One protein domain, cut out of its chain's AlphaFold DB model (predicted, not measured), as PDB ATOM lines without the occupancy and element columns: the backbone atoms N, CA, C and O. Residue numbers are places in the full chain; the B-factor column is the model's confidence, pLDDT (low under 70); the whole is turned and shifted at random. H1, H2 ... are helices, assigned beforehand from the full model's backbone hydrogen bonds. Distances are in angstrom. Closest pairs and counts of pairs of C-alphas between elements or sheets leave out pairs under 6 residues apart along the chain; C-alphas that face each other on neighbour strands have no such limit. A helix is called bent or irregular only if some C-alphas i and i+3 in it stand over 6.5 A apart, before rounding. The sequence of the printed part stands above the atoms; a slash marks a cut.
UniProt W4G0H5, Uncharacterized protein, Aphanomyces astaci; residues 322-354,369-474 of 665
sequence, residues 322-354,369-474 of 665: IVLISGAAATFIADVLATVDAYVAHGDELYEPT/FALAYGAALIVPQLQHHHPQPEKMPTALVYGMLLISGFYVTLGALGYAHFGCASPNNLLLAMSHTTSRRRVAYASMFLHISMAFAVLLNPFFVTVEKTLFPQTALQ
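What this domain is: This is residues 322 to 354 and 369 to 474 of the 665 residues of an uncharacterized protein of Aphanomyces astaci (UniProt W4G0H5). Three long helical pieces lie lengthwise in a loose rod: H1 is in the middle, H4 runs along one side of it and meets it only near one end, and H6a, the first arm of the bent helix H6, runs back along another side. Beyond H6a the second arm H6b and short H7 make a tail that adds to the length, with residues 466 to 471 sticking out; short H5 packs on H1, while H2 and H3 touch no helix. The printed part has 139 residues with seven named helices, H1 to H7 in order, and no named strand: the class is all helix. The whole is loose, with a radius of gyration of the C-alphas of 19.0 A and spans of 66 by 31 by 29 A.

Where its parts are: H4 covers residues 389 to 421, 44.1 A from first to last C-alpha, beginning at C-alpha 389 (7.418, 29.556, 10.950). H1 covers residues 322 to 349, 41.2 A, from C-alpha 322 (20.105, 42.489, 3.301). Both are irregular: C-alphas 417 and 420 of H4 are 9.5 A apart, and C-alphas 345 and 348 of H1 are 9.8 A apart. H6, residues 435 to 467, was assigned as one helix by its hydrogen bonds but is bent, with C-alphas 455 and 458 6.8 A apart; its arms are H6a, residues 435 to 455, 30.0 A, and H6b, residues 458 to 467, 14.0 A. The short helices are H2, residues 369 to 372, H3, residues 379 to 384, H5, residues 426 to 429, and H7, residues 469 to 474, which ends at C-alpha 474 (-0.570, 47.314, 28.883).

How they stand to each other: H4, with residues 410 to 417 alone, touches residues 335 to 348 of the hub H1, at a shallow tilt of 18 degrees, the same way; their closest C-alphas, of Tyr 343 and His 417, are 7.2 A apart. H1 touches H6a, closest at the C-alphas of Ala 334 and Ala 440, 3.9 A, opposite ways at a steep tilt of 35.4 degrees, only just steep. H5 touches H1 at residues 334 to 342 alone, closest at the C-alphas of Ala 342 and Ala 429, 5.3 A. H4 and H6a are apart. H3 is close to H4 but not clearly touching. H6b and H7 are about perpendicular, at 88 degrees. Every O i to N i+4 pair is within hydrogen-bond range in H3 and H6b; the counts are 22 of 24 in H1, 25 of 29 in H4, 15 of 17 in H6a and 1 of 2 in H7, and H2 and H5 are too short for such a pair.

The domain as a whole: The C-alphas farthest apart, of Glu 349 and Gln 474, are 66.0 A apart. Residues 355 to 368 are not printed, and C-alphas 354 and 369 are 19.1 A apart across this cut. Of the links that are printed whole, none is long. Mean pLDDT of the printed part is 71.2; 53 residues are under 70, among them residues 374 to 387 and 449 to 474.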
ATOM      1  N   ILE A 322      18.926  41.842   3.904       55.41
ATOM      2  CA  ILE A 322      20.105  42.489   3.301       55.41
ATOM      3  C   ILE A 322      21.229  42.672   4.328       55.41
ATOM      4  O   ILE A 322      22.386  42.379   4.018       55.41
ATOM      5  N   VAL A 323      20.914  43.101   5.556       55.94
ATOM      6  CA  VAL A 323      21.914  43.243   6.631       55.94
ATOM      7  C   VAL A 323      22.528  41.897   6.982       55.94
ATOM      8  O   VAL A 323      23.752  41.777   6.997       55.94
ATOM      9  N   LEU A 324      21.698  40.876   7.197       63.47
ATOM     10  CA  LEU A 324      22.158  39.532   7.541       63.47
ATOM     11  C   LEU A 324      23.031  38.934   6.429       63.47
ATOM     12  O   LEU A 324      24.105  38.406   6.713       63.47
ATOM     13  N   ILE A 325      22.630  39.090   5.164       67.19
ATOM     14  CA  ILE A 325      23.412  38.642   4.003       67.19
ATOM     15  C   ILE A 325      24.732  39.412   3.914       67.19
ATOM     16  O   ILE A 325      25.776  38.803   3.690       67.19
ATOM     17  N   SER A 326      24.720  40.732   4.117       65.25
ATOM     18  CA  SER A 326      25.939  41.545   4.061       65.25
ATOM     19  C   SER A 326      26.918  41.215   5.195       65.25
ATOM     20  O   SER A 326      28.113  41.080   4.939       65.25
ATOM     21  N   GLY A 327      26.426  40.973   6.414       69.56
ATOM     22  CA  GLY A 327      27.240  40.530   7.546       69.56
ATOM     23  C   GLY A 327      27.798  39.119   7.350       69.56
ATOM     24  O   GLY A 327      28.962  38.868   7.671       69.56
ATOM     25  N   ALA A 328      27.010  38.207   6.771       74.50
ATOM     26  CA  ALA A 328      27.456  36.859   6.416       74.50
ATOM     27  C   ALA A 328      28.516  36.878   5.299       74.50
ATOM     28  O   ALA A 328      29.546  36.210   5.395       74.50
ATOM     29  N   ALA A 329      28.318  37.699   4.264       78.94
ATOM     30  CA  ALA A 329      29.309  37.897   3.211       78.94
ATOM     31  C   ALA A 329      30.608  38.497   3.772       78.94
ATOM     32  O   ALA A 329      31.699  38.088   3.374       78.94
ATOM     33  N   ALA A 330      30.505  39.420   4.731       78.75
ATOM     34  CA  ALA A 330      31.658  40.059   5.343       78.75
ATOM     35  C   ALA A 330      32.519  39.077   6.162       78.75
ATOM     36  O   ALA A 330      33.746  39.096   6.033       78.75
ATOM     37  N   THR A 331      31.921  38.171   6.945       84.69
ATOM     38  CA  THR A 331      32.723  37.135   7.629       84.69
ATOM     39  C   THR A 331      33.366  36.183   6.626       84.69
ATOM     40  O   THR A 331      34.556  35.912   6.730       84.69
ATOM     41  N   PHE A 332      32.640  35.779   5.577       84.12
ATOM     42  CA  PHE A 332      33.181  34.886   4.553       84.12
ATOM     43  C   PHE A 332      34.394  35.499   3.834       84.12
ATOM     44  O   PHE A 332      35.418  34.842   3.659       84.12
ATOM     45  N   ILE A 333      34.307  36.779   3.457       83.00
ATOM     46  CA  ILE A 333      35.423  37.518   2.851       83.00
ATOM     47  C   ILE A 333      36.611  37.592   3.816       83.00
ATOM     48  O   ILE A 333      37.747  37.378   3.391       83.00
ATOM     49  N   ALA A 334      36.364  37.885   5.096       85.12
ATOM     50  CA  ALA A 334      37.421  37.978   6.098       85.12
ATOM     51  C   ALA A 334      38.165  36.649   6.253       85.12
ATOM     52  O   ALA A 334      39.393  36.627   6.176       85.12
ATOM     53  N   ASP A 335      37.423  35.555   6.391       87.00
ATOM     54  CA  ASP A 335      37.973  34.223   6.617       87.00
ATOM     55  C   ASP A 335      38.743  33.710   5.398       87.00
ATOM     56  O   ASP A 335      39.874  33.254   5.542       87.00
ATOM     57  N   VAL A 336      38.201  33.867   4.182       86.56
ATOM     58  CA  VAL A 336      38.896  33.471   2.943       86.56
ATOM     59  C   VAL A 336      40.193  34.253   2.770       86.56
ATOM     60  O   VAL A 336      41.234  33.668   2.461       86.56
ATOM     61  N   LEU A 337      40.163  35.573   2.975       86.94
ATOM     62  CA  LEU A 337      41.371  36.388   2.889       86.94
ATOM     63  C   LEU A 337      42.385  35.994   3.960       86.94
ATOM     64  O   LEU A 337      43.575  35.937   3.650       86.94
ATOM     65  N   ALA A 338      41.925  35.691   5.176       84.25
ATOM     66  CA  ALA A 338      42.765  35.216   6.263       84.25
ATOM     67  C   ALA A 338      43.438  33.885   5.928       84.25
ATOM     68  O   ALA A 338      44.659  33.793   6.044       84.25
ATOM     69  N   THR A 339      42.690  32.899   5.421       84.00
ATOM     70  CA  THR A 339      43.249  31.611   4.983       84.00
ATOM     71  C   THR A 339      44.266  31.804   3.860       84.00
ATOM     72  O   THR A 339      45.378  31.293   3.937       84.00
ATOM     73  N   VAL A 340      43.917  32.564   2.820       86.25
ATOM     74  CA  VAL A 340      44.795  32.763   1.657       86.25
ATOM     75  C   VAL A 340      46.076  33.497   2.046       86.25
ATOM     76  O   VAL A 340      47.154  33.151   1.567       86.25
ATOM     77  N   ASP A 341      45.984  34.525   2.889       84.19
ATOM     78  CA  ASP A 341      47.160  35.275   3.324       84.19
ATOM     79  C   ASP A 341      48.065  34.454   4.239       84.19
ATOM     80  O   ASP A 341      49.275  34.460   4.038       84.19
ATOM     81  N   ALA A 342      47.475  33.712   5.179       79.69
ATOM     82  CA  ALA A 342      48.176  32.770   6.042       79.69
ATOM     83  C   ALA A 342      49.024  31.784   5.220       79.69
ATOM     84  O   ALA A 342      50.240  31.732   5.405       79.69
ATOM     85  N   TYR A 343      48.399  31.119   4.240       81.00
ATOM     86  CA  TYR A 343      49.059  30.158   3.348       81.00
ATOM     87  C   TYR A 343      50.173  30.786   2.505       81.00
ATOM     88  O   TYR A 343      51.244  30.204   2.338       81.00
ATOM     89  N   VAL A 344      49.941  31.985   1.966       82.31
ATOM     90  CA  VAL A 344      50.933  32.674   1.128       82.31
ATOM     91  C   VAL A 344      52.107  33.201   1.950       82.31
ATOM     92  O   VAL A 344      53.233  33.222   1.458       82.31
ATOM     93  N   ALA A 345      51.860  33.655   3.176       75.12
ATOM     94  CA  ALA A 345      52.882  34.274   4.005       75.12
ATOM     95  C   ALA A 345      53.823  33.265   4.677       75.12
ATOM     96  O   ALA A 345      54.974  33.618   4.926       75.12
ATOM     97  N   HIS A 346      53.346  32.053   4.976       73.31
ATOM     98  CA  HIS A 346      54.082  31.090   5.803       73.31
ATOM     99  C   HIS A 346      54.591  29.860   5.021       73.31
ATOM    100  O   HIS A 346      55.429  29.135   5.548       73.31
ATOM    101  N   GLY A 347      54.198  29.676   3.749       64.31
ATOM    102  CA  GLY A 347      54.713  28.603   2.878       64.31
ATOM    103  C   GLY A 347      54.409  27.181   3.385       64.31
ATOM    104  O   GLY A 347      53.681  27.005   4.351       64.31
ATOM    105  N   ASP A 348      54.963  26.145   2.748       59.41
ATOM    106  CA  ASP A 348      54.686  24.728   3.079       59.41
ATOM    107  C   ASP A 348      55.450  24.193   4.324       59.41
ATOM    108  O   ASP A 348      55.503  22.985   4.544       59.41
ATOM    109  N   GLU A 349      56.069  25.054   5.146       55.75
ATOM    110  CA  GLU A 349      57.082  24.646   6.146       55.75
ATOM    111  C   GLU A 349      56.644  24.688   7.628       55.75
ATOM    112  O   GLU A 349      57.480  24.459   8.499       55.75
ATOM    113  N   LEU A 350      55.368  24.935   7.962       64.88
ATOM    114  CA  LEU A 350      54.928  25.071   9.370       64.88
ATOM    115  C   LEU A 350      54.134  23.894   9.962       64.88
ATOM    116  O   LEU A 350      53.727  23.966  11.123       64.88
ATOM    117  N   TYR A 351      53.899  22.817   9.211       73.81
ATOM    118  CA  TYR A 351      53.107  21.704   9.732       73.81
ATOM    119  C   TYR A 351      53.909  20.852  10.727       73.81
ATOM    120  O   TYR A 351      54.723  20.014  10.336       73.81
ATOM    121  N   GLU A 352      53.610  21.014  12.016       76.69
ATOM    122  CA  GLU A 352      54.013  20.078  13.067       76.69
ATOM    123  C   GLU A 352      52.795  19.300  13.599       76.69
ATOM    124  O   GLU A 352      51.794  19.910  14.000       76.69
ATOM    125  N   PRO A 353      52.839  17.953  13.618       74.31
ATOM    126  CA  PRO A 353      51.742  17.150  14.137       74.31
ATOM    127  C   PRO A 353      51.543  17.404  15.635       74.31
ATOM    128  O   PRO A 353      52.475  17.661  16.392       74.31
ATOM    129  N   THR A 354      50.290  17.342  16.073       78.38
ATOM    130  CA  THR A 354      49.949  17.536  17.483       78.38
ATOM    131  C   THR A 354      50.207  16.254  18.265       78.38
ATOM    132  O   THR A 354      49.474  15.276  18.115       78.38
ATOM    133  N   PHE A 369      33.517  25.320  20.414       75.69
ATOM    134  CA  PHE A 369      32.425  24.846  19.561       75.69
ATOM    135  C   PHE A 369      31.059  25.335  20.055       75.69
ATOM    136  O   PHE A 369      30.256  25.807  19.254       75.69
ATOM    137  N   ALA A 370      30.801  25.295  21.362       69.19
ATOM    138  CA  ALA A 370      29.550  25.781  21.938       69.19
ATOM    139  C   ALA A 370      29.316  27.274  21.645       69.19
ATOM    140  O   ALA A 370      28.200  27.657  21.296       69.19
ATOM    141  N   LEU A 371      30.368  28.100  21.713       70.00
ATOM    142  CA  LEU A 371      30.303  29.511  21.324       70.00
ATOM    143  C   LEU A 371      30.003  29.675  19.823       70.00
ATOM    144  O   LEU A 371      29.145  30.472  19.451       70.00
ATOM    145  N   ALA A 372      30.673  28.899  18.966       71.62
ATOM    146  CA  ALA A 372      30.543  28.990  17.510       71.62
ATOM    147  C   ALA A 372      29.151  28.581  16.980       71.62
ATOM    148  O   ALA A 372      28.741  29.051  15.919       71.62
ATOM    149  N   TYR A 373      28.425  27.735  17.721       78.31
ATOM    150  CA  TYR A 373      27.065  27.272  17.406       78.31
ATOM    151  C   TYR A 373      25.967  27.957  18.245       78.31
ATOM    152  O   TYR A 373      24.828  27.488  18.277       78.31
ATOM    153  N   GLY A 374      26.276  29.077  18.910       67.69
ATOM    154  CA  GLY A 374      25.393  29.807  19.833       67.69
ATOM    155  C   GLY A 374      24.177  30.519  19.212       67.69
ATOM    156  O   GLY A 374      23.775  31.574  19.695       67.69
ATOM    157  N   ALA A 375      23.565  29.972  18.159       66.94
ATOM    158  CA  ALA A 375      22.435  30.580  17.452       66.94
ATOM    159  C   ALA A 375      21.115  30.554  18.249       66.94
ATOM    160  O   ALA A 375      20.187  31.291  17.927       66.94
ATOM    161  N   ALA A 376      21.006  29.743  19.307       66.75
ATOM    162  CA  ALA A 376      19.757  29.554  20.056       66.75
ATOM    163  C   ALA A 376      19.154  30.860  20.618       66.75
ATOM    164  O   ALA A 376      17.937  30.970  20.720       66.75
ATOM    165  N   LEU A 377      19.988  31.860  20.930       62.19
ATOM    166  CA  LEU A 377      19.554  33.167  21.443       62.19
ATOM    167  C   LEU A 377      18.746  33.984  20.423       62.19
ATOM    168  O   LEU A 377      17.912  34.796  20.814       62.19
ATOM    169  N   ILE A 378      18.989  33.770  19.128       63.88
ATOM    170  CA  ILE A 378      18.352  34.525  18.041       63.88
ATOM    171  C   ILE A 378      17.227  33.740  17.360       63.88
ATOM    172  O   ILE A 378      16.403  34.339  16.676       63.88
ATOM    173  N   VAL A 379      17.147  32.418  17.568       69.88
ATOM    174  CA  VAL A 379      16.119  31.558  16.956       69.88
ATOM    175  C   VAL A 379      14.690  32.054  17.212       69.88
ATOM    176  O   VAL A 379      13.947  32.123  16.238       69.88
ATOM    177  N   PRO A 380      14.282  32.448  18.437       64.50
ATOM    178  CA  PRO A 380      12.914  32.911  18.674       64.50
ATOM    179  C   PRO A 380      12.560  34.169  17.874       64.50
ATOM    180  O   PRO A 380      11.457  34.280  17.351       64.50
ATOM    181  N   GLN A 381      13.514  35.093  17.743       59.12
ATOM    182  CA  GLN A 381      13.357  36.322  16.962       59.12
ATOM    183  C   GLN A 381      13.282  36.004  15.465       59.12
ATOM    184  O   GLN A 381      12.366  36.445  14.780       59.12
ATOM    185  N   LEU A 382      14.194  35.163  14.965       64.31
ATOM    186  CA  LEU A 382      14.191  34.721  13.569       64.31
ATOM    187  C   LEU A 382      12.919  33.948  13.206       64.31
ATOM    188  O   LEU A 382      12.434  34.069  12.091       64.31
ATOM    189  N   GLN A 383      12.382  33.155  14.134       66.06
ATOM    190  CA  GLN A 383      11.158  32.390  13.922       66.06
ATOM    191  C   GLN A 383       9.925  33.295  13.866       66.06
ATOM    192  O   GLN A 383       8.999  32.998  13.117       66.06
ATOM    193  N   HIS A 384       9.912  34.374  14.651       58.41
ATOM    194  CA  HIS A 384       8.826  35.352  14.650       58.41
ATOM    195  C   HIS A 384       8.729  36.109  13.316       58.41
ATOM    196  O   HIS A 384       7.627  36.369  12.853       58.41
ATOM    197  N   HIS A 385       9.871  36.377  12.678       53.41
ATOM    198  CA  HIS A 385       9.989  37.051  11.376       53.41
ATOM    199  C   HIS A 385      10.193  36.080  10.198       53.41
ATOM    200  O   HIS A 385      10.828  36.426   9.205       53.41
ATOM    201  N   HIS A 386       9.784  34.816  10.335       59.22
ATOM    202  CA  HIS A 386       9.873  33.854   9.241       59.22
ATOM    203  C   HIS A 386       8.488  33.720   8.593       59.22
ATOM    204  O   HIS A 386       7.573  33.268   9.282       59.22
ATOM    205  N   PRO A 387       8.327  33.965   7.273       60.56
ATOM    206  CA  PRO A 387       7.029  33.895   6.581       60.56
ATOM    207  C   PRO A 387       6.272  32.574   6.762       60.56
ATOM    208  O   PRO A 387       5.060  32.489   6.591       60.56
ATOM    209  N   GLN A 388       7.013  31.501   7.044       72.25
ATOM    210  CA  GLN A 388       6.503  30.142   7.249       72.25
ATOM    211  C   GLN A 388       7.145  29.531   8.500       72.25
ATOM    212  O   GLN A 388       8.101  28.755   8.372       72.25
ATOM    213  N   PRO A 389       6.730  29.924   9.713       69.06
ATOM    214  CA  PRO A 389       7.418  29.556  10.950       69.06
ATOM    215  C   PRO A 389       7.467  28.035  11.156       69.06
ATOM    216  O   PRO A 389       8.419  27.526  11.750       69.06
ATOM    217  N   GLU A 390       6.526  27.275  10.585       78.69
ATOM    218  CA  GLU A 390       6.567  25.809  10.578       78.69
ATOM    219  C   GLU A 390       7.786  25.216   9.847       78.69
ATOM    220  O   GLU A 390       8.208  24.097  10.149       78.69
ATOM    221  N   LYS A 391       8.395  25.957   8.912       82.25
ATOM    222  CA  LYS A 391       9.609  25.535   8.192       82.25
ATOM    223  C   LYS A 391      10.901  25.969   8.877       82.25
ATOM    224  O   LYS A 391      11.973  25.520   8.464       82.25
ATOM    225  N   MET A 392      10.818  26.760   9.947       79.75
ATOM    226  CA  MET A 392      11.979  27.244  10.693       79.75
ATOM    227  C   MET A 392      12.913  26.114  11.170       79.75
ATOM    228  O   MET A 392      14.122  26.232  10.970       79.75
ATOM    229  N   PRO A 393      12.422  24.967  11.691       82.94
ATOM    230  CA  PRO A 393      13.305  23.860  12.064       82.94
ATOM    231  C   PRO A 393      14.113  23.323  10.877       82.94
ATOM    232  O   PRO A 393      15.286  22.988  11.016       82.94
ATOM    233  N   THR A 394      13.504  23.283   9.690       83.94
ATOM    234  CA  THR A 394      14.164  22.817   8.465       83.94
ATOM    235  C   THR A 394      15.214  23.826   7.994       83.94
ATOM    236  O   THR A 394      16.333  23.438   7.659       83.94
ATOM    237  N   ALA A 395      14.888  25.121   8.020       81.62
ATOM    238  CA  ALA A 395      15.824  26.196   7.693       81.62
ATOM    239  C   ALA A 395      17.036  26.207   8.639       81.62
ATOM    240  O   ALA A 395      18.172  26.315   8.179       81.62
ATOM    241  N   LEU A 396      16.811  26.007   9.942       82.94
ATOM    242  CA  LEU A 396      17.879  25.894  10.937       82.94
ATOM    243  C   LEU A 396      18.788  24.699  10.669       82.94
ATOM    244  O   LEU A 396      20.003  24.845  10.751       82.94
ATOM    245  N   VAL A 397      18.239  23.538  10.305       85.25
ATOM    246  CA  VAL A 397      19.058  22.369   9.946       85.25
ATOM    247  C   VAL A 397      19.952  22.681   8.746       85.25
ATOM    248  O   VAL A 397      21.158  22.449   8.820       85.25
ATOM    249  N   TYR A 398      19.409  23.255   7.669       86.06
ATOM    250  CA  TYR A 398      20.216  23.625   6.502       86.06
ATOM    251  C   TYR A 398      21.271  24.688   6.828       86.06
ATOM    252  O   TYR A 398      22.420  24.551   6.407       86.06
ATOM    253  N   GLY A 399      20.911  25.712   7.606       82.75
ATOM    254  CA  GLY A 399      21.837  26.757   8.042       82.75
ATOM    255  C   GLY A 399      22.971  26.206   8.906       82.75
ATOM    256  O   GLY A 399      24.138  26.486   8.642       82.75
ATOM    257  N   MET A 400      22.651  25.354   9.881       84.06
ATOM    258  CA  MET A 400      23.647  24.717  10.746       84.06
ATOM    259  C   MET A 400      24.560  23.781   9.954       84.06
ATOM    260  O   MET A 400      25.767  23.823  10.154       84.06
ATOM    261  N   LEU A 401      24.029  23.002   9.004       86.44
ATOM    262  CA  LEU A 401      24.845  22.155   8.125       86.44
ATOM    263  C   LEU A 401      25.796  22.976   7.243       86.44
ATOM    264  O   LEU A 401      26.958  22.596   7.083       86.44
ATOM    265  N   LEU A 402      25.330  24.104   6.698       85.12
ATOM    266  CA  LEU A 402      26.156  25.015   5.906       85.12
ATOM    267  C   LEU A 402      27.297  25.611   6.749       85.12
ATOM    268  O   LEU A 402      28.455  25.565   6.331       85.12
ATOM    269  N   ILE A 403      26.982  26.113   7.948       84.62
ATOM    270  CA  ILE A 403      27.964  26.674   8.891       84.62
ATOM    271  C   ILE A 403      28.961  25.598   9.335       84.62
ATOM    272  O   ILE A 403      30.167  25.834   9.318       84.62
ATOM    273  N   SER A 404      28.487  24.392   9.663       87.25
ATOM    274  CA  SER A 404      29.350  23.261  10.012       87.25
ATOM    275  C   SER A 404      30.306  22.901   8.880       87.25
ATOM    276  O   SER A 404      31.492  22.703   9.134       87.25
ATOM    277  N   GLY A 405      29.827  22.848   7.633       88.56
ATOM    278  CA  GLY A 405      30.678  22.591   6.470       88.56
ATOM    279  C   GLY A 405      31.775  23.648   6.316       88.56
ATOM    280  O   GLY A 405      32.938  23.315   6.076       88.56
ATOM    281  N   PHE A 406      31.429  24.917   6.531       85.00
ATOM    282  CA  PHE A 406      32.383  26.020   6.502       85.00
ATOM    283  C   PHE A 406      33.423  25.930   7.632       85.00
ATOM    284  O   PHE A 406      34.622  25.978   7.359       85.00
ATOM    285  N   TYR A 407      32.998  25.702   8.879       86.62
ATOM    286  CA  TYR A 407      33.905  25.537  10.023       86.62
ATOM    287  C   TYR A 407      34.830  24.331   9.881       86.62
ATOM    288  O   TYR A 407      36.018  24.441  10.180       86.62
ATOM    289  N   VAL A 408      34.322  23.196   9.393       88.38
ATOM    290  CA  VAL A 408      35.155  22.017   9.112       88.38
ATOM    291  C   VAL A 408      36.187  22.344   8.040       88.38
ATOM    292  O   VAL A 408      37.345  21.966   8.187       88.38
ATOM    293  N   THR A 409      35.804  23.084   6.998       86.06
ATOM    294  CA  THR A 409      36.729  23.482   5.929       86.06
ATOM    295  C   THR A 409      37.828  24.403   6.458       86.06
ATOM    296  O   THR A 409      39.006  24.117   6.254       86.06
ATOM    297  N   LEU A 410      37.477  25.468   7.185       86.44
ATOM    298  CA  LEU A 410      38.461  26.386   7.770       86.44
ATOM    299  C   LEU A 410      39.354  25.696   8.806       86.44
ATOM    300  O   LEU A 410      40.565  25.903   8.799       86.44
ATOM    301  N   GLY A 411      38.773  24.858   9.666       84.06
ATOM    302  CA  GLY A 411      39.508  24.101  10.675       84.06
ATOM    303  C   GLY A 411      40.466  23.086  10.055       84.06
ATOM    304  O   GLY A 411      41.623  23.016  10.462       84.06
ATOM    305  N   ALA A 412      40.028  22.349   9.029       85.38
ATOM    306  CA  ALA A 412      40.870  21.394   8.315       85.38
ATOM    307  C   ALA A 412      41.997  22.090   7.544       85.38
ATOM    308  O   ALA A 412      43.137  21.641   7.617       85.38
ATOM    309  N   LEU A 413      41.708  23.199   6.851       84.12
ATOM    310  CA  LEU A 413      42.727  23.981   6.145       84.12
ATOM    311  C   LEU A 413      43.716  24.633   7.118       84.12
ATOM    312  O   LEU A 413      44.914  24.625   6.852       84.12
ATOM    313  N   GLY A 414      43.247  25.175   8.242       80.12
ATOM    314  CA  GLY A 414      44.111  25.735   9.282       80.12
ATOM    315  C   GLY A 414      45.017  24.670   9.897       80.12
ATOM    316  O   GLY A 414      46.230  24.858   9.961       80.12
ATOM    317  N   TYR A 415      44.454  23.515  10.264       82.25
ATOM    318  CA  TYR A 415      45.215  22.403  10.832       82.25
ATOM    319  C   TYR A 415      46.206  21.792   9.839       82.25
ATOM    320  O   TYR A 415      47.349  21.533  10.201       82.25
ATOM    321  N   ALA A 416      45.806  21.589   8.581       82.31
ATOM    322  CA  ALA A 416      46.684  21.041   7.548       82.31
ATOM    323  C   ALA A 416      47.906  21.932   7.274       82.31
ATOM    324  O   ALA A 416      48.931  21.430   6.829       82.31
ATOM    325  N   HIS A 417      47.798  23.234   7.548       78.69
ATOM    326  CA  HIS A 417      48.876  24.190   7.321       78.69
ATOM    327  C   HIS A 417      49.741  24.436   8.561       78.69
ATOM    328  O   HIS A 417      50.963  24.428   8.469       78.69
ATOM    329  N   PHE A 418      49.114  24.645   9.721       81.69
ATOM    330  CA  PHE A 418      49.808  25.055  10.945       81.69
ATOM    331  C   PHE A 418      50.002  23.928  11.964       81.69
ATOM    332  O   PHE A 418      50.791  24.077  12.893       81.69
ATOM    333  N   GLY A 419      49.264  22.821  11.848       83.38
ATOM    334  CA  GLY A 419      49.302  21.731  12.820       83.38
ATOM    335  C   GLY A 419      49.075  22.218  14.257       83.38
ATOM    336  O   GLY A 419      48.079  22.886  14.548       83.38
ATOM    337  N   CYS A 420      50.007  21.904  15.160       81.31
ATOM    338  CA  CYS A 420      49.973  22.344  16.561       81.31
ATOM    339  C   CYS A 420      50.210  23.857  16.759       81.31
ATOM    340  O   CYS A 420      49.816  24.397  17.792       81.31
ATOM    341  N   ALA A 421      50.796  24.551  15.777       79.56
ATOM    342  CA  ALA A 421      51.057  25.990  15.816       79.56
ATOM    343  C   ALA A 421      49.858  26.833  15.342       79.56
ATOM    344  O   ALA A 421      49.978  28.050  15.179       79.56
ATOM    345  N   SER A 422      48.699  26.203  15.102       79.81
ATOM    346  CA  SER A 422      47.502  26.905  14.643       79.81
ATOM    347  C   SER A 422      47.095  27.990  15.644       79.81
ATOM    348  O   SER A 422      46.881  27.690  16.822       79.81
ATOM    349  N   PRO A 423      46.936  29.252  15.209       78.50
ATOM    350  CA  PRO A 423      46.501  30.308  16.105       78.50
ATOM    351  C   PRO A 423      45.036  30.115  16.501       78.50
ATOM    352  O   PRO A 423      44.213  29.632  15.724       78.50
ATOM    353  N   ASN A 424      44.683  30.609  17.688       75.19
ATOM    354  CA  ASN A 424      43.307  30.585  18.203       75.19
ATOM    355  C   ASN A 424      42.332  31.457  17.383       75.19
ATOM    356  O   ASN A 424      41.122  31.388  17.576       75.19
ATOM    357  N   ASN A 425      42.854  32.316  16.500       81.06
ATOM    358  CA  ASN A 425      42.082  33.107  15.549       81.06
ATOM    359  C   ASN A 425      42.871  33.224  14.242       81.06
ATOM    360  O   ASN A 425      44.020  33.671  14.244       81.06
ATOM    361  N   LEU A 426      42.240  32.860  13.127       79.44
ATOM    362  CA  LEU A 426      42.873  32.836  11.812       79.44
ATOM    363  C   LEU A 426      43.366  34.218  11.351       79.44
ATOM    364  O   LEU A 426      44.388  34.307  10.673       79.44
ATOM    365  N   LEU A 427      42.720  35.308  11.781       82.12
ATOM    366  CA  LEU A 427      43.170  36.674  11.484       82.12
ATOM    367  C   LEU A 427      44.572  36.971  12.042       82.12
ATOM    368  O   LEU A 427      45.278  37.822  11.503       82.12
ATOM    369  N   LEU A 428      44.992  36.270  13.102       82.94
ATOM    370  CA  LEU A 428      46.318  36.435  13.708       82.94
ATOM    371  C   LEU A 428      47.428  35.752  12.902       82.94
ATOM    372  O   LEU A 428      48.578  36.166  13.015       82.94
ATOM    373  N   ALA A 429      47.093  34.754  12.079       79.06
ATOM    374  CA  ALA A 429      48.042  34.103  11.171       79.06
ATOM    375  C   ALA A 429      48.363  34.954   9.929       79.06
ATOM    376  O   ALA A 429      49.260  34.618   9.157       79.06
ATOM    377  N   MET A 430      47.633  36.050   9.705       82.94
ATOM    378  CA  MET A 430      47.853  36.910   8.547       82.94
ATOM    379  C   MET A 430      49.136  37.724   8.687       82.94
ATOM    380  O   MET A 430      49.408  38.329   9.734       82.94
ATOM    381  N   SER A 431      49.875  37.849   7.586       80.12
ATOM    382  CA  SER A 431      51.075  38.676   7.548       80.12
ATOM    383  C   SER A 431      50.740  40.135   7.847       80.12
ATOM    384  O   SER A 431      49.763  40.699   7.357       80.12
ATOM    385  N   HIS A 432      51.572  40.776   8.666       72.12
ATOM    386  CA  HIS A 432      51.354  42.149   9.118       72.12
ATOM    387  C   HIS A 432      51.383  43.192   7.989       72.12
ATOM    388  O   HIS A 432      50.875  44.294   8.178       72.12
ATOM    389  N   THR A 433      51.949  42.874   6.822       67.38
ATOM    390  CA  THR A 433      52.206  43.854   5.751       67.38
ATOM    391  C   THR A 433      51.215  43.792   4.585       67.38
ATOM    392  O   THR A 433      51.207  44.678   3.724       67.38
ATOM    393  N   THR A 434      50.351  42.778   4.530       74.88
ATOM    394  CA  THR A 434      49.551  42.488   3.336       74.88
ATOM    395  C   THR A 434      48.278  43.333   3.265       74.88
ATOM    396  O   THR A 434      47.610  43.630   4.256       74.88
ATOM    397  N   SER A 435      47.900  43.728   2.045       74.75
ATOM    398  CA  SER A 435      46.621  44.408   1.786       74.75
ATOM    399  C   SER A 435      45.413  43.529   2.098       74.75
ATOM    400  O   SER A 435      44.370  44.044   2.495       74.75
ATOM    401  N   ARG A 436      45.575  42.205   1.988       78.19
ATOM    402  CA  ARG A 436      44.556  41.201   2.315       78.19
ATOM    403  C   ARG A 436      44.164  41.254   3.783       78.19
ATOM    404  O   ARG A 436      42.973  41.266   4.075       78.19
ATOM    405  N   ARG A 437      45.144  41.380   4.688       80.94
ATOM    406  CA  ARG A 437      44.895  41.561   6.124       80.94
ATOM    407  C   ARG A 437      43.994  42.752   6.384       80.94
ATOM    408  O   ARG A 437      43.006  42.639   7.094       80.94
ATOM    409  N   ARG A 438      44.263  43.880   5.738       72.56
ATOM    410  CA  ARG A 438      43.481  45.109   5.938       72.56
ATOM    411  C   ARG A 438      42.018  44.929   5.536       72.56
ATOM    412  O   ARG A 438      41.128  45.283   6.305       72.56
ATOM    413  N   VAL A 439      41.771  44.316   4.377       75.25
ATOM    414  CA  VAL A 439      40.407  44.016   3.913       75.25
ATOM    415  C   VAL A 439      39.720  43.007   4.838       75.25
ATOM    416  O   VAL A 439      38.558  43.208   5.177       75.25
ATOM    417  N   ALA A 440      40.431  41.984   5.319       80.94
ATOM    418  CA  ALA A 440      39.873  40.997   6.241       80.94
ATOM    419  C   ALA A 440      39.432  41.619   7.578       80.94
ATOM    420  O   ALA A 440      38.318  41.376   8.034       80.94
ATOM    421  N   TYR A 441      40.256  42.489   8.170       78.81
ATOM    422  CA  TYR A 441      39.912  43.191   9.411       78.81
ATOM    423  C   TYR A 441      38.758  44.189   9.229       78.81
ATOM    424  O   TYR A 441      37.883  44.261  10.089       78.81
ATOM    425  N   ALA A 442      38.712  44.930   8.116       71.88
ATOM    426  CA  ALA A 442      37.590  45.824   7.812       71.88
ATOM    427  C   ALA A 442      36.279  45.043   7.607       71.88
ATOM    428  O   ALA A 442      35.225  45.443   8.097       71.88
ATOM    429  N   SER A 443      36.359  43.897   6.932       77.06
ATOM    430  CA  SER A 443      35.228  42.996   6.721       77.06
ATOM    431  C   SER A 443      34.738  42.383   8.042       77.06
ATOM    432  O   SER A 443      33.541  42.358   8.316       77.06
ATOM    433  N   MET A 444      35.656  41.997   8.931       82.75
ATOM    434  CA  MET A 444      35.308  41.530  10.276       82.75
ATOM    435  C   MET A 444      34.685  42.644  11.133       82.75
ATOM    436  O   MET A 444      33.728  42.402  11.864       82.75
ATOM    437  N   PHE A 445      35.166  43.885  11.014       74.94
ATOM    438  CA  PHE A 445      34.560  45.041  11.681       74.94
ATOM    439  C   PHE A 445      33.117  45.280  11.211       74.94
ATOM    440  O   PHE A 445      32.235  45.519  12.039       74.94
ATOM    441  N   LEU A 446      32.858  45.158   9.906       70.00
ATOM    442  CA  LEU A 446      31.510  45.238   9.342       70.00
ATOM    443  C   LEU A 446      30.607  44.125   9.900       70.00
ATOM    444  O   LEU A 446      29.514  44.418  10.384       70.00
ATOM    445  N   HIS A 447      31.091  42.877   9.901       79.44
ATOM    446  CA  HIS A 447      30.376  41.727  10.464       79.44
ATOM    447  C   HIS A 447      30.004  41.950  11.935       79.44
ATOM    448  O   HIS A 447      28.836  41.828  12.298       79.44
ATOM    449  N   ILE A 448      30.973  42.331  12.773       75.31
ATOM    450  CA  ILE A 448      30.754  42.575  14.205       75.31
ATOM    451  C   ILE A 448      29.761  43.722  14.414       75.31
ATOM    452  O   ILE A 448      28.873  43.606  15.254       75.31
ATOM    453  N   SER A 449      29.866  44.803  13.637       59.75
ATOM    454  CA  SER A 449      28.953  45.950  13.754       59.75
ATOM    455  C   SER A 449      27.501  45.565  13.455       59.75
ATOM    456  O   SER A 449      26.588  46.016  14.144       59.75
ATOM    457  N   MET A 450      27.285  44.691  12.469       65.00
ATOM    458  CA  MET A 450      25.956  44.178  12.121       65.00
ATOM    459  C   MET A 450      25.454  43.143  13.136       65.00
ATOM    460  O   MET A 450      24.305  43.210  13.574       65.00
ATOM    461  N   ALA A 451      26.316  42.212  13.554       62.50
ATOM    462  CA  ALA A 451      25.991  41.182  14.536       62.50
ATOM    463  C   ALA A 451      25.638  41.782  15.906       62.50
ATOM    464  O   ALA A 451      24.750  41.275  16.588       62.50
ATOM    465  N   PHE A 452      26.283  42.887  16.290       60.31
ATOM    466  CA  PHE A 452      26.017  43.601  17.540       60.31
ATOM    467  C   PHE A 452      24.556  44.056  17.657       60.31
ATOM    468  O   PHE A 452      23.939  43.859  18.703       60.31
ATOM    469  N   ALA A 453      23.986  44.604  16.576       53.66
ATOM    470  CA  ALA A 453      22.591  45.041  16.547       53.66
ATOM    471  C   ALA A 453      21.609  43.869  16.737       53.66
ATOM    472  O   ALA A 453      20.603  44.011  17.427       53.66
ATOM    473  N   VAL A 454      21.928  42.697  16.178       57.62
ATOM    474  CA  VAL A 454      21.082  41.495  16.264       57.62
ATOM    475  C   VAL A 454      21.208  40.809  17.630       57.62
ATOM    476  O   VAL A 454      20.207  40.414  18.221       57.62
ATOM    477  N   LEU A 455      22.430  40.673  18.156       59.34
ATOM    478  CA  LEU A 455      22.702  39.924  19.389       59.34
ATOM    479  C   LEU A 455      22.285  40.659  20.661       59.34
ATOM    480  O   LEU A 455      21.941  40.010  21.649       59.34
ATOM    481  N   LEU A 456      22.319  41.993  20.667       56.91
ATOM    482  CA  LEU A 456      21.881  42.754  21.833       56.91
ATOM    483  C   LEU A 456      20.372  42.964  21.889       56.91
ATOM    484  O   LEU A 456      19.875  43.305  22.962       56.91
ATOM    485  N   ASN A 457      19.646  42.716  20.794       52.06
ATOM    486  CA  ASN A 457      18.202  42.913  20.784       52.06
ATOM    487  C   ASN A 457      17.491  42.133  21.913       52.06
ATOM    488  O   ASN A 457      16.840  42.754  22.751       52.06
ATOM    489  N   PRO A 458      17.711  40.809  22.080       52.44
ATOM    490  CA  PRO A 458      17.063  40.045  23.149       52.44
ATOM    491  C   PRO A 458      17.455  40.509  24.558       52.44
ATOM    492  O   PRO A 458      16.637  40.459  25.480       52.44
ATOM    493  N   PHE A 459      18.699  40.964  24.743       49.62
ATOM    494  CA  PHE A 459      19.175  41.487  26.023       49.62
ATOM    495  C   PHE A 459      18.445  42.776  26.390       49.62
ATOM    496  O   PHE A 459      17.918  42.882  27.495       49.62
ATOM    497  N   PHE A 460      18.370  43.731  25.467       46.97
ATOM    498  CA  PHE A 460      17.687  44.996  25.704       46.97
ATOM    499  C   PHE A 460      16.181  44.815  25.880       46.97
ATOM    500  O   PHE A 460      15.644  45.395  26.815       46.97
ATOM    501  N   VAL A 461      15.538  43.932  25.111       47.00
ATOM    502  CA  VAL A 461      14.124  43.561  25.312       47.00
ATOM    503  C   VAL A 461      13.905  42.943  26.702       47.00
ATOM    504  O   VAL A 461      12.925  43.238  27.385       47.00
ATOM    505  N   THR A 462      14.829  42.105  27.177       47.88
ATOM    506  CA  THR A 462      14.748  41.517  28.527       47.88
ATOM    507  C   THR A 462      14.961  42.573  29.613       47.88
ATOM    508  O   THR A 462      14.227  42.609  30.602       47.88
ATOM    509  N   VAL A 463      15.946  43.455  29.435       42.06
ATOM    510  CA  VAL A 463      16.234  44.573  30.345       42.06
ATOM    511  C   VAL A 463      15.065  45.548  30.390       42.06
ATOM    512  O   VAL A 463      14.691  45.978  31.476       42.06
ATOM    513  N   GLU A 464      14.446  45.846  29.253       42.50
ATOM    514  CA  GLU A 464      13.247  46.668  29.158       42.50
ATOM    515  C   GLU A 464      12.101  46.043  29.955       42.50
ATOM    516  O   GLU A 464      11.553  46.693  30.842       42.50
ATOM    517  N   LYS A 465      11.800  44.760  29.727       45.56
ATOM    518  CA  LYS A 465      10.746  44.039  30.461       45.56
ATOM    519  C   LYS A 465      11.017  43.953  31.967       45.56
ATOM    520  O   LYS A 465      10.084  43.987  32.766       45.56
ATOM    521  N   THR A 466      12.288  43.883  32.368       42.50
ATOM    522  CA  THR A 466      12.698  43.774  33.779       42.50
ATOM    523  C   THR A 466      12.703  45.128  34.494       42.50
ATOM    524  O   THR A 466      12.230  45.238  35.624       42.50
ATOM    525  N   LEU A 467      13.231  46.174  33.853       39.03
ATOM    526  CA  LEU A 467      13.297  47.530  34.409       39.03
ATOM    527  C   LEU A 467      11.960  48.269  34.286       39.03
ATOM    528  O   LEU A 467      11.652  49.140  35.105       39.03
ATOM    529  N   PHE A 468      11.143  47.912  33.294       44.00
ATOM    530  CA  PHE A 468       9.875  48.564  32.985       44.00
ATOM    531  C   PHE A 468       8.723  47.545  32.804       44.00
ATOM    532  O   PHE A 468       8.135  47.466  31.736       44.00
ATOM    533  N   PRO A 469       8.284  46.836  33.864       41.78
ATOM    534  CA  PRO A 469       7.311  45.734  33.745       41.78
ATOM    535  C   PRO A 469       5.887  46.141  33.316       41.78
ATOM    536  O   PRO A 469       5.093  45.306  32.910       41.78
ATOM    537  N   GLN A 470       5.533  47.426  33.436       39.22
ATOM    538  CA  GLN A 470       4.171  47.925  33.184       39.22
ATOM    539  C   GLN A 470       3.823  48.092  31.698       39.22
ATOM    540  O   GLN A 470       2.644  48.180  31.389       39.22
ATOM    541  N   THR A 471       4.804  48.137  30.792       40.00
ATOM    542  CA  THR A 471       4.559  48.165  29.338       40.00
ATOM    543  C   THR A 471       4.059  46.808  28.837       40.00
ATOM    544  O   THR A 471       3.132  46.768  28.045       40.00
ATOM    545  N   ALA A 472       4.574  45.705  29.393       36.91
ATOM    546  CA  ALA A 472       4.122  44.352  29.054       36.91
ATOM    547  C   ALA A 472       2.684  44.050  29.524       36.91
ATOM    548  O   ALA A 472       1.987  43.275  28.888       36.91
ATOM    549  N   LEU A 473       2.235  44.678  30.619       35.34
ATOM    550  CA  LEU A 473       0.865  44.530  31.132       35.34
ATOM    551  C   LEU A 473      -0.157  45.382  30.362       35.34
ATOM    552  O   LEU A 473      -1.336  45.056  30.375       35.34
ATOM    553  N   GLN A 474       0.287  46.464  29.714       34.25
ATOM    554  CA  GLN A 474      -0.570  47.314  28.883       34.25
ATOM    555  C   GLN A 474      -0.876  46.627  27.540       34.25
ATOM    556  O   GLN A 474      -2.020  46.639  27.101       34.25
TER     557      GLN A 474